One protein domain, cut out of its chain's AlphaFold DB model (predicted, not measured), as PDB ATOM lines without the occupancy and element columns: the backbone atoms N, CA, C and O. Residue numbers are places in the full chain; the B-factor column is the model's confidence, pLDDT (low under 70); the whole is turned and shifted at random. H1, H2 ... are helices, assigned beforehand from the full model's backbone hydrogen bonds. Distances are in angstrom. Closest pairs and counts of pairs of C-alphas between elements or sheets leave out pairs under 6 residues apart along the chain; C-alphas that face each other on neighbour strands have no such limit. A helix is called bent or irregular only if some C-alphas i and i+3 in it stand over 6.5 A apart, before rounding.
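Overview. This is residues 8 to 93 of the 93 residues of an uncharacterized protein of Enterococcus hirae (UniProt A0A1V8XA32). Three long helices lie roughly side by side, with H1 in the middle: H2 folds back along one side of H1 as a helical hairpin, and H3 packs more loosely on another side of H1, running the same way as H1. At the end where H1 begins, H2 ends and H3 begins, the long stretch of residues 50 to 73, with no named element, makes a wide loop that leads from H2 past H1 to H3. The printed part has 86 residues with three named helices, in the order H1, H2, H3, and no named strand; the class is all helix, and 53 residues are in the helices. The whole is only just compact, close to loose, with a radius of gyration of the C-alphas of 13.9 A, and it is elongated, spanning 39 by 25 by 23 A.

Arrangement. The longest helix is H1, residues 8 to 29, and it touches both of the other helices. H2, residues 37 to 49, touches H1 with 17 pairs of C-alphas within 8 A. The closest C-alphas of these two helices are those of Gln 17 and Gly 43, 4.9 A apart, and the centres of the helices are 9.1 A apart. Their lines stand at a shallow tilt of 18 degrees and they run opposite ways; H1 and H2 form a helical hairpin. H3, residues 74 to 91, touches H1 with 8 pairs of C-alphas within 8 A. The closest C-alphas of H1 and H3 are those of Phe 22 and Leu 83, 7.0 A apart, and the centres are 12.0 A apart. H1 and H3 stand at a shallow tilt of 32 degrees and run the same way. H2 and H3 follow each other in the chain but are apart, with no C-alpha of the one within 8 A of the other. In H1 and H3 every O i to N i+4 pair is within hydrogen-bond range; in H2 it is 8 of 9 pairs.

Along the chain. H1 has 22 residues and measures 31.9 A from its first to its last C-alpha, from C-alpha 8 at (-7.414, 43.837, 13.728) to C-alpha 29 at (-19.686, 14.726, 18.448). H2 has 13 residues, Leu 37 to Ile 49, and measures 19.3 A from first to last C-alpha. H3 has 18 residues and measures 26.0 A, from C-alpha 74 at (-18.192, 34.612, 1.148) to C-alpha 91 at (-16.103, 11.445, 12.716). No helix is bent or irregular.

Size, cuts and confidence. The printed part runs from residue 8 to residue 93, the chain's last residue, and has no cut. The two C-alphas farthest apart are those of Asn 61 and Asn 93, at 41.6 A, while the first and last printed C-alphas, those of Arg 8 and Asn 93, are 36.4 A apart. The link from H1 to H2 is short, with 7 residues between the helices. The link from H2 to H3 is long, with 24 residues, 50 to 73; their C-alphas lie 9 to 20 A from the mean of all C-alphas. The mean pLDDT of the printed part is 87.2, with means of 92 for H1, 93 for H2 and 89 for H3. The model's confidence is low, under 70, at 4 residues: residues 58 to 60, which lie in the long link, and residue 93.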
ATOM      1  N   ARG A   8      -8.282  44.856  13.126       88.69
ATOM      2  CA  ARG A   8      -7.414  43.837  13.728       88.69
ATOM      3  C   ARG A   8      -8.070  43.170  14.938       88.69
ATOM      4  O   ARG A   8      -8.057  41.947  15.022       88.69
ATOM      5  N   SER A   9      -8.674  43.942  15.843       90.69
ATOM      6  CA  SER A   9      -9.392  43.376  16.994       90.69
ATOM      7  C   SER A   9     -10.604  42.553  16.555       90.69
ATOM      8  O   SER A   9     -10.837  41.477  17.095       90.69
ATOM      9  N   ILE A  10     -11.340  43.024  15.545       91.44
ATOM     10  CA  ILE A  10     -12.496  42.317  14.973       91.44
ATOM     11  C   ILE A  10     -12.064  40.971  14.370       91.44
ATOM     12  O   ILE A  10     -12.700  39.957  14.640       91.44
ATOM     13  N   ARG A  11     -10.951  40.939  13.621       91.94
ATOM     14  CA  ARG A  11     -10.353  39.699  13.089       91.94
ATOM     15  C   ARG A  11     -10.048  38.699  14.195       91.94
ATOM     16  O   ARG A  11     -10.422  37.539  14.073       91.94
ATOM     17  N   ILE A  12      -9.393  39.147  15.265       92.94
ATOM     18  CA  ILE A  12      -9.037  38.281  16.397       92.94
ATOM     19  C   ILE A  12     -10.298  37.684  17.025       92.94
ATOM     20  O   ILE A  12     -10.360  36.476  17.228       92.94
ATOM     21  N   VAL A  13     -11.320  38.504  17.276       93.12
ATOM     22  CA  VAL A  13     -12.578  38.020  17.856       93.12
ATOM     23  C   VAL A  13     -13.273  37.011  16.948       93.12
ATOM     24  O   VAL A  13     -13.667  35.958  17.441       93.12
ATOM     25  N   LYS A  14     -13.342  37.262  15.636       91.56
ATOM     26  CA  LYS A  14     -13.901  36.293  14.682       91.56
ATOM     27  C   LYS A  14     -13.139  34.963  14.675       91.56
ATOM     28  O   LYS A  14     -13.764  33.910  14.684       91.56
ATOM     29  N   VAL A  15     -11.801  34.986  14.721       93.19
ATOM     30  CA  VAL A  15     -10.996  33.753  14.820       93.19
ATOM     31  C   VAL A  15     -11.307  32.997  16.113       93.19
ATOM     32  O   VAL A  15     -11.468  31.780  16.088       93.19
ATOM     33  N   ILE A  16     -11.444  33.698  17.242       94.44
ATOM     34  CA  ILE A  16     -11.806  33.065  18.518       94.44
ATOM     35  C   ILE A  16     -13.215  32.460  18.441       94.44
ATOM     36  O   ILE A  16     -13.397  31.313  18.842       94.44
ATOM     37  N   GLN A  17     -14.201  33.179  17.894       93.25
ATOM     38  CA  GLN A  17     -15.559  32.652  17.689       93.25
ATOM     39  C   GLN A  17     -15.555  31.390  16.817       93.25
ATOM     40  O   GLN A  17     -16.247  30.419  17.127       93.25
ATOM     41  N   PHE A  18     -14.739  31.374  15.764       92.12
ATOM     42  CA  PHE A  18     -14.566  30.210  14.904       92.12
ATOM     43  C   PHE A  18     -13.991  29.004  15.668       92.12
ATOM     44  O   PHE A  18     -14.571  27.919  15.636       92.12
ATOM     45  N   LEU A  19     -12.921  29.194  16.449       94.44
ATOM     46  CA  LEU A  19     -12.330  28.135  17.283       94.44
ATOM     47  C   LEU A  19     -13.296  27.608  18.355       94.44
ATOM     48  O   LEU A  19     -13.350  26.402  18.612       94.44
ATOM     49  N   LEU A  20     -14.089  28.492  18.966       95.12
ATOM     50  CA  LEU A  20     -15.137  28.105  19.913       95.12
ATOM     51  C   LEU A  20     -16.223  27.271  19.227       95.12
ATOM     52  O   LEU A  20     -16.664  26.266  19.782       95.12
ATOM     53  N   SER A  21     -16.600  27.625  18.000       92.31
ATOM     54  CA  SER A  21     -17.582  26.867  17.218       92.31
ATOM     55  C   SER A  21     -17.082  25.448  16.930       92.31
ATOM     56  O   SER A  21     -17.800  24.479  17.170       92.31
ATOM     57  N   PHE A  22     -15.815  25.304  16.533       92.75
ATOM     58  CA  PHE A  22     -15.164  24.003  16.336       92.75
ATOM     59  C   PHE A  22     -15.120  23.184  17.624       92.75
ATOM     60  O   PHE A  22     -15.479  22.008  17.629       92.75
ATOM     61  N   SER A  23     -14.743  23.821  18.733       93.00
ATOM     62  CA  SER A  23     -14.699  23.181  20.050       93.00
ATOM     63  C   SER A  23     -16.083  22.689  20.483       93.00
ATOM     64  O   SER A  23     -16.217  21.567  20.964       93.00
ATOM     65  N   SER A  24     -17.131  23.491  20.260       93.75
ATOM     66  CA  SER A  24     -18.518  23.088  20.507       93.75
ATOM     67  C   SER A  24     -18.896  21.857  19.693       93.75
ATOM     68  O   SER A  24     -19.407  20.886  20.244       93.75
ATOM     69  N   VAL A  25     -18.660  21.889  18.382       92.38
ATOM     70  CA  VAL A  25     -19.013  20.782  17.485       92.38
ATOM     71  C   VAL A  25     -18.252  19.511  17.855       92.38
ATOM     72  O   VAL A  25     -18.849  18.441  17.923       92.38
ATOM     73  N   TYR A  26     -16.968  19.620  18.185       91.44
ATOM     74  CA  TYR A  26     -16.169  18.491  18.652       91.44
ATOM     75  C   TYR A  26     -16.732  17.861  19.934       91.44
ATOM     76  O   TYR A  26     -16.923  16.647  19.999       91.44
ATOM     77  N   LEU A  27     -17.038  18.683  20.945       92.00
ATOM     78  CA  LEU A  27     -17.616  18.220  22.212       92.00
ATOM     79  C   LEU A  27     -18.992  17.574  22.015       92.00
ATOM     80  O   LEU A  27     -19.304  16.585  22.680       92.00
ATOM     81  N   LEU A  28     -19.788  18.114  21.087       91.00
ATOM     82  CA  LEU A  28     -21.077  17.553  20.698       91.00
ATOM     83  C   LEU A  28     -20.906  16.161  20.070       91.00
ATOM     84  O   LEU A  28     -21.559  15.218  20.508       91.00
ATOM     85  N   ILE A  29     -19.986  16.011  19.107       89.88
ATOM     86  CA  ILE A  29     -19.686  14.726  18.448       89.88
ATOM     87  C   ILE A  29     -19.174  13.692  19.458       89.88
ATOM     88  O   ILE A  29     -19.594  12.538  19.429       89.88
ATOM     89  N   LYS A  30     -18.292  14.087  20.385       88.25
ATOM     90  CA  LYS A  30     -17.729  13.191  21.411       88.25
ATOM     91  C   LYS A  30     -18.687  12.884  22.572       88.25
ATOM     92  O   LYS A  30     -18.272  12.274  23.553       88.25
ATOM     93  N   GLY A  31     -19.958  13.284  22.487       80.25
ATOM     94  CA  GLY A  31     -20.999  12.897  23.446       80.25
ATOM     95  C   GLY A  31     -20.927  13.612  24.799       80.25
ATOM     96  O   GLY A  31     -21.510  13.152  25.783       80.25
ATOM     97  N   SER A  32     -20.230  14.748  24.883       73.38
ATOM     98  CA  SER A  32     -20.078  15.505  26.130       73.38
ATOM     99  C   SER A  32     -21.349  16.297  26.475       73.38
ATOM    100  O   SER A  32     -21.375  17.510  26.283       73.38
ATOM    101  N   LYS A  33     -22.389  15.620  27.002       84.25
ATOM    102  CA  LYS A  33     -23.701  16.154  27.461       84.25
ATOM    103  C   LYS A  33     -23.978  17.617  27.063       84.25
ATOM    104  O   LYS A  33     -24.194  17.904  25.897       84.25
ATOM    105  N   TYR A  34     -23.972  18.536  28.030       89.06
ATOM    106  CA  TYR A  34     -24.250  19.965  27.847       89.06
ATOM    107  C   TYR A  34     -22.971  20.809  27.762       89.06
ATOM    108  O   TYR A  34     -23.044  22.030  27.679       89.06
ATOM    109  N   VAL A  35     -21.790  20.183  27.790       91.19
ATOM    110  CA  VAL A  35     -20.500  20.895  27.850       91.19
ATOM    111  C   VAL A  35     -20.257  21.685  26.565       91.19
ATOM    112  O   VAL A  35     -19.671  22.762  26.616       91.19
ATOM    113  N   PHE A  36     -20.788  21.218  25.428       92.25
ATOM    114  CA  PHE A  36     -20.738  21.949  24.158       92.25
ATOM    115  C   PHE A  36     -21.424  23.330  24.215       92.25
ATOM    116  O   PHE A  36     -21.079  24.215  23.437       92.25
ATOM    117  N   LEU A  37     -22.353  23.560  25.155       94.06
ATOM    118  CA  LEU A  37     -23.012  24.862  25.312       94.06
ATOM    119  C   LEU A  37     -22.062  25.943  25.834       94.06
ATOM    120  O   LEU A  37     -22.275  27.119  25.553       94.06
ATOM    121  N   ILE A  38     -21.011  25.566  26.568       94.00
ATOM    122  CA  ILE A  38     -20.044  26.511  27.137       94.00
ATOM    123  C   ILE A  38     -19.350  27.316  26.025       94.00
ATOM    124  O   ILE A  38     -19.465  28.544  26.030       94.00
ATOM    125  N   PRO A  39     -18.674  26.691  25.037       94.56
ATOM    126  CA  PRO A  39     -18.055  27.444  23.953       94.56
ATOM    127  C   PRO A  39     -19.068  28.206  23.084       94.56
ATOM    128  O   PRO A  39     -18.750  29.310  22.644       94.56
ATOM    129  N   LEU A  40     -20.294  27.694  22.889       93.19
ATOM    130  CA  LEU A  40     -21.353  28.441  22.190       93.19
ATOM    131  C   LEU A  40     -21.728  29.729  22.921       93.19
ATOM    132  O   LEU A  40     -21.829  30.785  22.295       93.19
ATOM    133  N   LEU A  41     -21.896  29.661  24.243       95.19
ATOM    134  CA  LEU A  41     -22.222  30.820  25.063       95.19
ATOM    135  C   LEU A  41     -21.113  31.873  24.988       95.19
ATOM    136  O   LEU A  41     -21.402  33.048  24.772       95.19
ATOM    137  N   PHE A  42     -19.844  31.467  25.095       95.19
ATOM    138  CA  PHE A  42     -18.720  32.393  24.928       95.19
ATOM    139  C   PHE A  42     -18.658  32.987  23.518       95.19
ATOM    140  O   PHE A  42     -18.426  34.188  23.376       95.19
ATOM    141  N   GLY A  43     -18.926  32.193  22.478       93.44
ATOM    142  CA  GLY A  43     -19.010  32.679  21.100       93.44
ATOM    143  C   GLY A  43     -20.098  33.744  20.926       93.44
ATOM    144  O   GLY A  43     -19.864  34.772  20.287       93.44
ATOM    145  N   PHE A  44     -21.254  33.545  21.566       91.06
ATOM    146  CA  PHE A  44     -22.343  34.520  21.596       91.06
ATOM    147  C   PHE A  44     -21.983  35.782  22.392       91.06
ATOM    148  O   PHE A  44     -22.268  36.890  21.955       91.06
ATOM    149  N   LEU A  45     -21.304  35.662  23.534       92.69
ATOM    150  CA  LEU A  45     -20.844  36.833  24.292       92.69
ATOM    151  C   LEU A  45     -19.827  37.673  23.505       92.69
ATOM    152  O   LEU A  45     -19.833  38.899  23.601       92.69
ATOM    153  N   LEU A  46     -18.982  37.036  22.694       92.06
ATOM    154  CA  LEU A  46     -18.072  37.733  21.784       92.06
ATOM    155  C   LEU A  46     -18.810  38.452  20.644       92.06
ATOM    156  O   LEU A  46     -18.368  39.507  20.194       92.06
ATOM    157  N   GLU A  47     -19.962  37.937  20.221       89.75
ATOM    158  CA  GLU A  47     -20.804  38.579  19.207       89.75
ATOM    159  C   GLU A  47     -21.301  39.953  19.674       89.75
ATOM    160  O   GLU A  47     -21.350  40.921  18.918       89.75
ATOM    161  N   LEU A  48     -21.595  40.069  20.969       88.69
ATOM    162  CA  LEU A  48     -22.124  41.278  21.591       88.69
ATOM    163  C   LEU A  48     -21.155  42.476  21.537       88.69
ATOM    164  O   LEU A  48     -21.598  43.628  21.533       88.69
ATOM    165  N   ILE A  49     -19.842  42.231  21.488       89.88
ATOM    166  CA  ILE A  49     -18.813  43.287  21.429       89.88
ATOM    167  C   ILE A  49     -18.428  43.678  19.992       89.88
ATOM    168  O   ILE A  49     -17.740  44.690  19.783       89.88
ATOM    169  N   LEU A  50     -18.877  42.914  18.990       88.62
ATOM    170  CA  LEU A  50     -18.639  43.210  17.583       88.62
ATOM    171  C   LEU A  50     -19.537  44.362  17.097       88.62
ATOM    172  O   LEU A  50     -20.712  44.470  17.463       88.62
ATOM    173  N   PRO A  51     -19.027  45.260  16.235       87.25
ATOM    174  CA  PRO A  51     -19.897  46.185  15.525       87.25
ATOM    175  C   PRO A  51     -20.861  45.408  14.614       87.25
ATOM    176  O   PRO A  51     -20.462  44.449  13.962       87.25
ATOM    177  N   LYS A  52     -22.115  45.871  14.512       85.12
ATOM    178  CA  LYS A  52     -23.190  45.207  13.740       85.12
ATOM    179  C   LYS A  52     -22.838  44.939  12.268       85.12
ATOM    180  O   LYS A  52     -23.384  44.023  11.668       85.12
ATOM    181  N   GLU A  53     -21.945  45.743  11.699       86.50
ATOM    182  CA  GLU A  53     -21.445  45.596  10.326       86.50
ATOM    183  C   GLU A  53     -20.561  44.352  10.152       86.50
ATOM    184  O   GLU A  53     -20.447  43.837   9.048       86.50
ATOM    185  N   TYR A  54     -19.949  43.852  11.226       85.81
ATOM    186  CA  TYR A  54     -18.977  42.756  11.194       85.81
ATOM    187  C   TYR A  54     -19.436  41.501  11.945       85.81
ATOM    188  O   TYR A  54     -18.762  40.478  11.860       85.81
ATOM    189  N   GLY A  55     -20.548  41.582  12.676       81.00
ATOM    190  CA  GLY A  55     -21.137  40.460  13.406       81.00
ATOM    191  C   GLY A  55     -21.858  39.428  12.525       81.00
ATOM    192  O   GLY A  55     -21.940  39.570  11.305       81.00
ATOM    193  N   GLY A  56     -22.412  38.389  13.141       71.31
ATOM    194  CA  GLY A  56     -23.391  37.422  12.635       71.31
ATOM    195  C   GLY A  56     -24.795  38.017  12.390       71.31
ATOM    196  O   GLY A  56     -25.065  39.178  12.678       71.31
ATOM    197  N   GLY A  57     -25.687  37.261  11.731       71.25
ATOM    198  CA  GLY A  57     -27.091  37.665  11.477       71.25
ATOM    199  C   GLY A  57     -27.408  38.338  10.125       71.25
ATOM    200  O   GLY A  57     -26.553  38.437   9.248       71.25
ATOM    201  N   LEU A  58     -28.658  38.788   9.948       59.75
ATOM    202  CA  LEU A  58     -29.212  39.349   8.700       59.75
ATOM    203  C   LEU A  58     -29.318  40.886   8.755       59.75
ATOM    204  O   LEU A  58     -30.408  41.456   8.713       59.75
ATOM    205  N   VAL A  59     -28.189  41.584   8.888       68.88
ATOM    206  CA  VAL A  59     -28.151  43.059   8.841       68.88
ATOM    207  C   VAL A  59     -27.804  43.517   7.421       68.88
ATOM    208  O   VAL A  59     -26.869  42.996   6.820       68.88
ATOM    209  N   LYS A  60     -28.530  44.513   6.887       61.22
ATOM    210  CA  LYS A  60     -28.428  44.960   5.480       61.22
ATOM    211  C   LYS A  60     -27.060  45.525   5.045       61.22
ATOM    212  O   LYS A  60     -26.815  45.580   3.851       61.22
ATOM    213  N   ASN A  61     -26.162  45.876   5.971       75.38
ATOM    214  CA  ASN A  61     -24.874  46.527   5.672       75.38
ATOM    215  C   ASN A  61     -23.682  45.757   6.247       75.38
ATOM    216  O   ASN A  61     -22.814  46.325   6.915       75.38
ATOM    217  N   LYS A  62     -23.671  44.441   6.060       80.56
ATOM    218  CA  LYS A  62     -22.544  43.638   6.515       80.56
ATOM    219  C   LYS A  62     -21.308  43.846   5.653       80.56
ATOM    220  O   LYS A  62     -21.395  44.078   4.452       80.56
ATOM    221  N   LYS A  63     -20.154  43.732   6.295       84.75
ATOM    222  CA  LYS A  63     -18.834  43.838   5.696       84.75
ATOM    223  C   LYS A  63     -18.026  42.597   6.033       84.75
ATOM    224  O   LYS A  63     -18.053  42.097   7.159       84.75
ATOM    225  N   ASN A  64     -17.267  42.156   5.043       84.81
ATOM    226  CA  ASN A  64     -16.240  41.149   5.224       84.81
ATOM    227  C   ASN A  64     -15.053  41.752   5.998       84.81
ATOM    228  O   ASN A  64     -14.780  42.954   5.937       84.81
ATOM    229  N   VAL A  65     -14.381  40.920   6.781       87.75
ATOM    230  CA  VAL A  65     -13.296  41.288   7.699       87.75
ATOM    231  C   VAL A  65     -11.942  40.748   7.222       87.75
ATOM    232  O   VAL A  65     -10.913  41.425   7.341       87.75
ATOM    233  N   PHE A  66     -11.932  39.522   6.716       86.00
ATOM    234  CA  PHE A  66     -10.780  38.774   6.231       86.00
ATOM    235  C   PHE A  66     -10.581  38.933   4.727       86.00
ATOM    236  O   PHE A  66      -9.439  39.028   4.283       86.00
ATOM    237  N   ILE A  67     -11.668  38.997   3.956       85.69
ATOM    238  CA  ILE A  67     -11.611  39.022   2.492       85.69
ATOM    239  C   ILE A  67     -12.129  40.359   1.977       85.69
ATOM    240  O   ILE A  67     -13.199  40.820   2.369       85.69
ATOM    241  N   ASN A  68     -11.390  40.978   1.056       82.19
ATOM    242  CA  ASN A  68     -11.884  42.151   0.347       82.19
ATOM    243  C   ASN A  68     -12.842  41.707  -0.767       82.19
ATOM    244  O   ASN A  68     -12.425  41.424  -1.887       82.19
ATOM    245  N   SER A  69     -14.122  41.574  -0.433       80.31
ATOM    246  CA  SER A  69     -15.175  41.259  -1.394       80.31
ATOM    247  C   SER A  69     -16.456  42.004  -1.058       80.31
ATOM    248  O   SER A  69     -16.830  42.106   0.109       80.31
ATOM    249  N   GLU A  70     -17.160  42.447  -2.096       79.81
ATOM    250  CA  GLU A  70     -18.508  43.014  -2.002       79.81
ATOM    251  C   GLU A  70     -19.560  41.954  -1.634       79.81
ATOM    252  O   GLU A  70     -20.632  42.268  -1.119       79.81
ATOM    253  N   LYS A  71     -19.253  40.669  -1.857       84.06
ATOM    254  CA  LYS A  71     -20.155  39.561  -1.535       84.06
ATOM    255  C   LYS A  71     -20.068  39.225  -0.047       84.06
ATOM    256  O   LYS A  71     -19.167  38.517   0.398       84.06
ATOM    257  N   ILE A  72     -21.065  39.675   0.707       82.19
ATOM    258  CA  ILE A  72     -21.214  39.490   2.165       82.19
ATOM    259  C   ILE A  72     -21.210  38.007   2.597       82.19
ATOM    260  O   ILE A  72     -20.862  37.675   3.726       82.19
ATOM    261  N   TRP A  73     -21.605  37.104   1.700       81.69
ATOM    262  CA  TRP A  73     -21.798  35.683   2.000       81.69
ATOM    263  C   TRP A  73     -20.531  34.831   1.875       81.69
ATOM    264  O   TRP A  73     -20.565  33.661   2.239       81.69
ATOM    265  N   ILE A  74     -19.421  35.388   1.375       85.31
ATOM    266  CA  ILE A  74     -18.192  34.612   1.148       85.31
ATOM    267  C   ILE A  74     -17.590  34.110   2.460       85.31
ATOM    268  O   ILE A  74     -17.263  32.931   2.551       85.31
ATOM    269  N   GLU A  75     -17.456  34.967   3.475       85.50
ATOM    270  CA  GLU A  75     -16.882  34.552   4.762       85.50
ATOM    271  C   GLU A  75     -17.728  33.475   5.457       85.50
ATOM    272  O   GLU A  75     -17.167  32.425   5.768       85.50
ATOM    273  N   PRO A  76     -19.061  33.644   5.609       84.75
ATOM    274  CA  PRO A  76     -19.913  32.580   6.138       84.75
ATOM    275  C   PRO A  76     -19.809  31.268   5.353       84.75
ATOM    276  O   PRO A  76     -19.803  30.192   5.942       84.75
ATOM    277  N   LEU A  77     -19.717  31.337   4.022       88.38
ATOM    278  CA  LEU A  77     -19.611  30.147   3.180       88.38
ATOM    279  C   LEU A  77     -18.290  29.404   3.414       88.38
ATOM    280  O   LEU A  77     -18.292  28.180   3.519       88.38
ATOM    281  N   ILE A  78     -17.176  30.127   3.550       89.06
ATOM    282  CA  ILE A  78     -15.874  29.535   3.887       89.06
ATOM    283  C   ILE A  78     -15.916  28.905   5.280       89.06
ATOM    284  O   ILE A  78     -15.462  27.775   5.444       89.06
ATOM    285  N   GLU A  79     -16.492  29.595   6.268       87.19
ATOM    286  CA  GLU A  79     -16.651  29.061   7.626       87.19
ATOM    287  C   GLU A  79     -17.454  27.751   7.627       87.19
ATOM    288  O   GLU A  79     -17.039  26.783   8.264       87.19
ATOM    289  N   ILE A  80     -18.551  27.686   6.863       89.25
ATOM    290  CA  ILE A  80     -19.367  26.472   6.707       89.25
ATOM    291  C   ILE A  80     -18.565  25.341   6.058       89.25
ATOM    292  O   ILE A  80     -18.596  24.218   6.557       89.25
ATOM    293  N   ILE A  81     -17.832  25.611   4.971       93.31
ATOM    294  CA  ILE A  81     -17.006  24.592   4.303       93.31
ATOM    295  C   ILE A  81     -15.971  24.021   5.276       93.31
ATOM    296  O   ILE A  81     -15.831  22.802   5.383       93.31
ATOM    297  N   LEU A  82     -15.271  24.886   6.016       92.31
ATOM    298  CA  LEU A  82     -14.282  24.454   7.002       92.31
ATOM    299  C   LEU A  82     -14.923  23.634   8.126       92.31
ATOM    300  O   LEU A  82     -14.347  22.634   8.554       92.31
ATOM    301  N   LEU A  83     -16.116  24.021   8.583       90.69
ATOM    302  CA  LEU A  83     -16.853  23.285   9.604       90.69
ATOM    303  C   LEU A  83     -17.271  21.892   9.115       90.69
ATOM    304  O   LEU A  83     -17.114  20.919   9.849       90.69
ATOM    305  N   ILE A  84     -17.756  21.772   7.876       91.38
ATOM    306  CA  ILE A  84     -18.114  20.481   7.267       91.38
ATOM    307  C   ILE A  84     -16.883  19.575   7.184       91.38
ATOM    308  O   ILE A  84     -16.943  18.428   7.625       91.38
ATOM    309  N   LEU A  85     -15.758  20.092   6.674       93.31
ATOM    310  CA  LEU A  85     -14.501  19.340   6.613       93.31
ATOM    311  C   LEU A  85     -14.086  18.854   8.004       93.31
ATOM    312  O   LEU A  85     -13.761  17.682   8.183       93.31
ATOM    313  N   PHE A  86     -14.153  19.731   9.003       92.62
ATOM    314  CA  PHE A  86     -13.816  19.392  10.379       92.62
ATOM    315  C   PHE A  86     -14.688  18.281  10.963       92.62
ATOM    316  O   PHE A  86     -14.163  17.376  11.614       92.62
ATOM    317  N   ILE A  87     -16.001  18.331  10.725       90.75
ATOM    318  CA  ILE A  87     -16.934  17.285  11.160       90.75
ATOM    319  C   ILE A  87     -16.533  15.951  10.536       90.75
ATOM    320  O   ILE A  87     -16.332  14.992  11.275       90.75
ATOM    321  N   ILE A  88     -16.338  15.916   9.212       91.19
ATOM    322  CA  ILE A  88     -15.943  14.707   8.475       91.19
ATOM    323  C   ILE A  88     -14.693  14.085   9.116       91.19
ATOM    324  O   ILE A  88     -14.744  12.940   9.565       91.19
ATOM    325  N   PHE A  89     -13.610  14.855   9.268       89.31
ATOM    326  CA  PHE A  89     -12.370  14.365   9.883       89.31
ATOM    327  C   PHE A  89     -12.538  13.937  11.346       89.31
ATOM    328  O   PHE A  89     -11.919  12.970  11.779       89.31
ATOM    329  N   SER A  90     -13.385  14.624  12.114       86.00
ATOM    330  CA  SER A  90     -13.623  14.292  13.524       86.00
ATOM    331  C   SER A  90     -14.425  13.001  13.709       86.00
ATOM    332  O   SER A  90     -14.298  12.352  14.751       86.00
ATOM    333  N   THR A  91     -15.238  12.636  12.712       84.44
ATOM    334  CA  THR A  91     -16.103  11.445  12.716       84.44
ATOM    335  C   THR A  91     -15.491  10.202  12.074       84.44
ATOM    336  O   THR A  91     -15.998   9.116  12.312       84.44
ATOM    337  N   ILE A  92     -14.411  10.329  11.295       83.94
ATOM    338  CA  ILE A  92     -13.746   9.201  10.606       83.94
ATOM    339  C   ILE A  92     -12.887   8.327  11.560       83.94
ATOM    340  O   ILE A  92     -12.249   7.378  11.117       83.94
ATOM    341  N   ASN A  93     -12.897   8.595  12.873       56.81
ATOM    342  CA  ASN A  93     -12.234   7.740  13.870       56.81
ATOM    343  C   ASN A  93     -13.082   6.535  14.271       56.81
ATOM    344  O   ASN A  93     -14.234   6.772  14.703       56.81
TER     345      ASN A  93